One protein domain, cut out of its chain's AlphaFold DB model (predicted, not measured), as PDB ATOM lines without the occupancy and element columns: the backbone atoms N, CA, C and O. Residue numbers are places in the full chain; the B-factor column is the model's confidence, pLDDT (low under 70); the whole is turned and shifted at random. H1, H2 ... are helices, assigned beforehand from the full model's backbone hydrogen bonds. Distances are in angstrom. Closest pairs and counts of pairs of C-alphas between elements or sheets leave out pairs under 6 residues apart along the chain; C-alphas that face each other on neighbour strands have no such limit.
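AT A GLANCE: This is residues 67 to 114 of the 127 residues of an uncharacterized protein of Gymnopus luxurians FD-317 M1 (UniProt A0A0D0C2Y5). The model is an open hook of four helices with no core: H1 and H2 follow one another along a long arm, the chain turns through residues 89 to 94, and the short H3 and then H4 lead back on the far limb of the hook. No helix touches another, residues 67 to 97 stand free, and residues 110 to 114 form a tail that folds back after H4. The printed part has 48 residues with four named helices, H1, H2, H3 and H4 in that order, and no named strand; the class is all helix. The whole is extended, with a radius of gyration of the C-alphas of 16.0 A, and its outline is flat, spanning 45 by 29 by 14 A.

HOW THE PARTS SIT: H1, residues 67 to 73, and H2, residues 78 to 88, are apart, though a tight link of 4 residues joins them. H3, residues 95 to 98, is apart from H2 across a short link of 6 residues. H4, residues 101 to 109, follows H3 after a tight link of 2 residues. H3 and H4 are close but not clearly touching; their closest C-alphas, those of Ile 97 and Phe 103, are 6.5 A apart. H4 is apart from H1 and from H2. In H1, H2 and H4 every O i to N i+4 pair is within hydrogen-bond range; H3 is too short for such a pair, and its one O i to N i+3 pair is within range.

IN THESE COORDINATES: H1 begins with C-alpha 67 at (-52.052, 36.854, -66.841) and is 9.7 A long from first to last C-alpha. H2 is the longest helix, 15.6 A, and ends with C-alpha 88 at (-20.897, 29.712, -51.708). H3 measures 5.0 A. H4 measures 12.1 A and ends with C-alpha 109 at (-33.312, 54.047, -38.468).

THE WHOLE: The two C-alphas farthest apart, those of Ala 68 and Gln 101, are 45.0 A apart. The printed part has no cut and no long link. The mean pLDDT of the printed part is 83.1, and no printed residue is under 70.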
ATOM      1  N   ASP A  67     -52.776  37.917 -67.540       82.06
ATOM      2  CA  ASP A  67     -52.052  36.854 -66.841       82.06
ATOM      3  C   ASP A  67     -50.692  36.566 -67.483       82.06
ATOM      4  O   ASP A  67     -49.725  36.286 -66.772       82.06
ATOM      5  N   ALA A  68     -50.574  36.718 -68.806       82.69
ATOM      6  CA  ALA A  68     -49.295  36.633 -69.508       82.69
ATOM      7  C   ALA A  68     -48.351  37.773 -69.088       82.69
ATOM      8  O   ALA A  68     -47.195  37.524 -68.745       82.69
ATOM      9  N   ILE A  69     -48.864  39.004 -69.018       83.06
ATOM     10  CA  ILE A  69     -48.127  40.188 -68.561       83.06
ATOM     11  C   ILE A  69     -47.735  40.046 -67.089       83.06
ATOM     12  O   ILE A  69     -46.587  40.296 -66.735       83.06
ATOM     13  N   ARG A  70     -48.650  39.595 -66.221       83.88
ATOM     14  CA  ARG A  70     -48.349  39.336 -64.802       83.88
ATOM     15  C   ARG A  70     -47.272  38.276 -64.644       83.88
ATOM     16  O   ARG A  70     -46.342  38.467 -63.871       83.88
ATOM     17  N   LYS A  71     -47.357  37.179 -65.397       84.62
ATOM     18  CA  LYS A  71     -46.347  36.120 -65.376       84.62
ATOM     19  C   LYS A  71     -44.992  36.605 -65.894       84.62
ATOM     20  O   LYS A  71     -43.977  36.186 -65.353       84.62
ATOM     21  N   TRP A  72     -44.973  37.483 -66.894       85.19
ATOM     22  CA  TRP A  72     -43.752  38.113 -67.400       85.19
ATOM     23  C   TRP A  72     -43.132  39.098 -66.394       85.19
ATOM     24  O   TRP A  72     -41.915  39.133 -66.248       85.19
ATOM     25  N   LEU A  73     -43.959  39.853 -65.663       87.38
ATOM     26  CA  LEU A  73     -43.518  40.787 -64.619       87.38
ATOM     27  C   LEU A  73     -43.128  40.104 -63.302       87.38
ATOM     28  O   LEU A  73     -42.446  40.719 -62.482       87.38
ATOM     29  N   ASN A  74     -43.578  38.871 -63.067       86.69
ATOM     30  CA  ASN A  74     -43.282  38.156 -61.833       86.69
ATOM     31  C   ASN A  74     -41.774  37.937 -61.695       86.69
ATOM     32  O   ASN A  74     -41.134  37.298 -62.531       86.69
ATOM     33  N   ALA A  75     -41.218  38.445 -60.597       81.69
ATOM     34  CA  ALA A  75     -39.826  38.212 -60.268       81.69
ATOM     35  C   ALA A  75     -39.580  36.712 -60.004       81.69
ATOM     36  O   ALA A  75     -40.437  36.041 -59.419       81.69
ATOM     37  N   PRO A  76     -38.411  36.176 -60.399       78.81
ATOM     38  CA  PRO A  76     -37.997  34.846 -59.979       78.81
ATOM     39  C   PRO A  76     -37.844  34.794 -58.454       78.81
ATOM     40  O   PRO A  76     -37.530  35.801 -57.817       78.81
ATOM     41  N   ASP A  77     -38.043  33.609 -57.877       83.00
ATOM     42  CA  ASP A  77     -37.878  33.383 -56.442       83.00
ATOM     43  C   ASP A  77     -36.449  33.746 -55.997       83.00
ATOM     44  O   ASP A  77     -35.466  33.076 -56.334       83.00
ATOM     45  N   SER A  78     -36.337  34.836 -55.237       81.00
ATOM     46  CA  SER A  78     -35.063  35.372 -54.764       81.00
ATOM     47  C   SER A  78     -34.396  34.474 -53.720       81.00
ATOM     48  O   SER A  78     -33.176  34.556 -53.550       81.00
ATOM     49  N   SER A  79     -35.151  33.579 -53.069       83.75
ATOM     50  CA  SER A  79     -34.628  32.664 -52.051       83.75
ATOM     51  C   SER A  79     -33.604  31.691 -52.632       83.75
ATOM     52  O   SER A  79     -32.592  31.405 -51.997       83.75
ATOM     53  N   ILE A  80     -33.795  31.256 -53.880       84.62
ATOM     54  CA  ILE A  80     -32.872  30.356 -54.579       84.62
ATOM     55  C   ILE A  80     -31.511  31.033 -54.752       84.62
ATOM     56  O   ILE A  80     -30.468  30.433 -54.493       84.62
ATOM     57  N   ASN A  81     -31.509  32.296 -55.178       82.44
ATOM     58  CA  ASN A  81     -30.271  33.047 -55.348       82.44
ATOM     59  C   ASN A  81     -29.605  33.333 -53.994       82.44
ATOM     60  O   ASN A  81     -28.394  33.172 -53.862       82.44
ATOM     61  N   PHE A  82     -30.401  33.681 -52.979       81.75
ATOM     62  CA  PHE A  82     -29.916  33.886 -51.618       81.75
ATOM     63  C   PHE A  82     -29.246  32.627 -51.054       81.75
ATOM     64  O   PHE A  82     -28.109  32.702 -50.598       81.75
ATOM     65  N   ASN A  83     -29.902  31.468 -51.142       84.81
ATOM     66  CA  ASN A  83     -29.378  30.199 -50.636       84.81
ATOM     67  C   ASN A  83     -28.090  29.802 -51.366       84.81
ATOM     68  O   ASN A  83     -27.080  29.530 -50.728       84.81
ATOM     69  N   ASN A  84     -28.065  29.899 -52.698       84.19
ATOM     70  CA  ASN A  84     -26.853  29.638 -53.479       84.19
ATOM     71  C   ASN A  84     -25.694  30.574 -53.105       84.19
ATOM     72  O   ASN A  84     -24.534  30.156 -53.069       84.19
ATOM     73  N   ALA A  85     -25.982  31.855 -52.866       79.81
ATOM     74  CA  ALA A  85     -24.981  32.827 -52.444       79.81
ATOM     75  C   ALA A  85     -24.511  32.561 -51.009       79.81
ATOM     76  O   ALA A  85     -23.327  32.727 -50.714       79.81
ATOM     77  N   PHE A  86     -25.416  32.120 -50.136       78.06
ATOM     78  CA  PHE A  86     -25.119  31.727 -48.768       78.06
ATOM     79  C   PHE A  86     -24.212  30.495 -48.724       78.06
ATOM     80  O   PHE A  86     -23.201  30.533 -48.028       78.06
ATOM     81  N   ASP A  87     -24.514  29.463 -49.510       82.38
ATOM     82  CA  ASP A  87     -23.741  28.218 -49.576       82.38
ATOM     83  C   ASP A  87     -22.332  28.440 -50.137       82.38
ATOM     84  O   ASP A  87     -21.366  27.821 -49.697       82.38
ATOM     85  N   LYS A  88     -22.190  29.362 -51.097       80.75
ATOM     86  CA  LYS A  88     -20.897  29.712 -51.708       80.75
ATOM     87  C   LYS A  88     -20.088  30.724 -50.901       80.75
ATOM     88  O   LYS A  88     -18.939  30.990 -51.259       80.75
ATOM     89  N   LYS A  89     -20.658  31.343 -49.862       78.06
ATOM     90  CA  LYS A  89     -19.937  32.370 -49.105       78.06
ATOM     91  C   LYS A  89     -18.851  31.720 -48.251       78.06
ATOM     92  O   LYS A  89     -19.088  30.755 -47.528       78.06
ATOM     93  N   THR A  90     -17.666  32.315 -48.246       78.31
ATOM     94  CA  THR A  90     -16.633  31.941 -47.280       78.31
ATOM     95  C   THR A  90     -17.054  32.394 -45.880       78.31
ATOM     96  O   THR A  90     -17.537  33.515 -45.685       78.31
ATOM     97  N   LEU A  91     -16.870  31.529 -44.879       76.75
ATOM     98  CA  LEU A  91     -17.091  31.870 -43.472       76.75
ATOM     99  C   LEU A  91     -16.331  33.156 -43.107       76.75
ATOM    100  O   LEU A  91     -15.125  33.258 -43.303       76.75
ATOM    101  N   GLY A  92     -17.052  34.150 -42.581       72.69
ATOM    102  CA  GLY A  92     -16.497  35.458 -42.215       72.69
ATOM    103  C   GLY A  92     -16.643  36.550 -43.281       72.69
ATOM    104  O   GLY A  92     -16.586  37.733 -42.939       72.69
ATOM    105  N   THR A  93     -16.923  36.207 -44.542       74.38
ATOM    106  CA  THR A  93     -17.215  37.201 -45.585       74.38
ATOM    107  C   THR A  93     -18.483  37.982 -45.238       74.38
ATOM    108  O   THR A  93     -19.497  37.414 -44.838       74.38
ATOM    109  N   GLY A  94     -18.413  39.309 -45.356       71.50
ATOM    110  CA  GLY A  94     -19.518  40.212 -45.024       71.50
ATOM    111  C   GLY A  94     -19.643  40.576 -43.540       71.50
ATOM    112  O   GLY A  94     -20.342  41.534 -43.229       71.50
ATOM    113  N   LYS A  95     -18.925  39.920 -42.611       77.88
ATOM    114  CA  LYS A  95     -18.953  40.319 -41.185       77.88
ATOM    115  C   LYS A  95     -18.489  41.759 -40.964       77.88
ATOM    116  O   LYS A  95     -19.101  42.482 -40.186       77.88
ATOM    117  N   TRP A  96     -17.484  42.187 -41.731       79.25
ATOM    118  CA  TRP A  96     -16.909  43.533 -41.655       79.25
ATOM    119  C   TRP A  96     -17.940  44.656 -41.825       79.25
ATOM    120  O   TRP A  96     -17.743  45.733 -41.274       79.25
ATOM    121  N   ILE A  97     -19.031  44.424 -42.567       83.81
ATOM    122  CA  ILE A  97     -20.098  45.416 -42.732       83.81
ATOM    123  C   ILE A  97     -21.229  45.233 -41.724       83.81
ATOM    124  O   ILE A  97     -21.799  46.224 -41.284       83.81
ATOM    125  N   LEU A  98     -21.529  43.996 -41.319       83.62
ATOM    126  CA  LEU A  98     -22.584  43.705 -40.340       83.62
ATOM    127  C   LEU A  98     -22.262  44.285 -38.958       83.62
ATOM    128  O   LEU A  98     -23.168  44.659 -38.217       83.62
ATOM    129  N   GLU A  99     -20.974  44.380 -38.635       85.19
ATOM    130  CA  GLU A  99     -20.461  44.981 -37.401       85.19
ATOM    131  C   GLU A  99     -20.184  46.487 -37.552       85.19
ATOM    132  O   GLU A  99     -19.944  47.183 -36.567       85.19
ATOM    133  N   HIS A 100     -20.239  47.026 -38.774       87.81
ATOM    134  CA  HIS A 100     -19.917  48.424 -39.029       87.81
ATOM    135  C   HIS A 100     -21.021  49.357 -38.518       87.81
ATOM    136  O   HIS A 100     -22.209  49.162 -38.793       87.81
ATOM    137  N   GLN A 101     -20.631  50.448 -37.854       88.88
ATOM    138  CA  GLN A 101     -21.579  51.370 -37.222       88.88
ATOM    139  C   GLN A 101     -22.601  51.952 -38.213       88.88
ATOM    140  O   GLN A 101     -23.771  52.109 -37.870       88.88
ATOM    141  N   THR A 102     -22.197  52.216 -39.460       87.75
ATOM    142  CA  THR A 102     -23.106  52.674 -40.529       87.75
ATOM    143  C   THR A 102     -24.245  51.688 -40.787       87.75
ATOM    144  O   THR A 102     -25.393  52.109 -40.914       87.75
ATOM    145  N   PHE A 103     -23.954  50.384 -40.825       87.62
ATOM    146  CA  PHE A 103     -24.968  49.349 -41.020       87.62
ATOM    147  C   PHE A 103     -25.880  49.235 -39.796       87.62
ATOM    148  O   PHE A 103     -27.098  49.189 -39.939       87.62
ATOM    149  N   LEU A 104     -25.311  49.258 -38.588       89.94
ATOM    150  CA  LEU A 104     -26.082  49.192 -37.343       89.94
ATOM    151  C   LEU A 104     -27.025  50.393 -37.181       89.94
ATOM    152  O   LEU A 104     -28.174  50.227 -36.773       89.94
ATOM    153  N   ASN A 105     -26.563  51.592 -37.538       89.38
ATOM    154  CA  ASN A 105     -27.373  52.808 -37.527       89.38
ATOM    155  C   ASN A 105     -28.475  52.751 -38.590       89.38
ATOM    156  O   ASN A 105     -29.624  53.074 -38.298       89.38
ATOM    157  N   TRP A 106     -28.151  52.300 -39.805       91.25
ATOM    158  CA  TRP A 106     -29.145  52.087 -40.855       91.25
ATOM    159  C   TRP A 106     -30.224  51.085 -40.424       91.25
ATOM    160  O   TRP A 106     -31.409  51.391 -40.532       91.25
ATOM    161  N   LYS A 107     -29.826  49.939 -39.855       88.62
ATOM    162  CA  LYS A 107     -30.735  48.885 -39.382       88.62
ATOM    163  C   LYS A 107     -31.720  49.390 -38.324       88.62
ATOM    164  O   LYS A 107     -32.845  48.910 -38.269       88.62
ATOM    165  N   LYS A 108     -31.304  50.346 -37.490       90.25
ATOM    166  CA  LYS A 108     -32.162  50.973 -36.472       90.25
ATOM    167  C   LYS A 108     -33.096  52.043 -37.044       90.25
ATOM    168  O   LYS A 108     -34.224  52.151 -36.585       90.25
ATOM    169  N   ASN A 109     -32.632  52.825 -38.021       89.44
ATOM    170  CA  ASN A 109     -33.312  54.047 -38.468       89.44
ATOM    171  C   ASN A 109     -34.084  53.901 -39.797       89.44
ATOM    172  O   ASN A 109     -34.846  54.797 -40.148       89.44
ATOM    173  N   GLY A 110     -33.898  52.806 -40.546       77.94
ATOM    174  CA  GLY A 110     -34.784  52.405 -41.650       77.94
ATOM    175  C   GLY A 110     -34.696  53.219 -42.950       77.94
ATOM    176  O   GLY A 110     -35.687  53.329 -43.664       77.94
ATOM    177  N   GLN A 111     -33.538  53.798 -43.283       83.00
ATOM    178  CA  GLN A 111     -33.362  54.614 -44.502       83.00
ATOM    179  C   GLN A 111     -32.729  53.822 -45.668       83.00
ATOM    180  O   GLN A 111     -32.856  52.604 -45.739       83.00
ATOM    181  N   ARG A 112     -32.041  54.484 -46.613       86.44
ATOM    182  CA  ARG A 112     -31.243  53.827 -47.669       86.44
ATOM    183  C   ARG A 112     -29.785  53.681 -47.232       86.44
ATOM    184  O   ARG A 112     -29.207  54.638 -46.724       86.44
ATOM    185  N   LEU A 113     -29.184  52.518 -47.477       85.19
ATOM    186  CA  LEU A 113     -27.755  52.267 -47.275       85.19
ATOM    187  C   LEU A 113     -27.078  52.045 -48.627       85.19
ATOM    188  O   LEU A 113     -27.449  51.134 -49.362       85.19
ATOM    189  N   TRP A 114     -26.071  52.859 -48.945       83.50
ATOM    190  CA  TRP A 114     -25.252  52.680 -50.144       83.50
ATOM    191  C   TRP A 114     -23.932  52.002 -49.779       83.50
ATOM    192  O   TRP A 114     -23.143  52.552 -49.013       83.50
TER     193      TRP A 114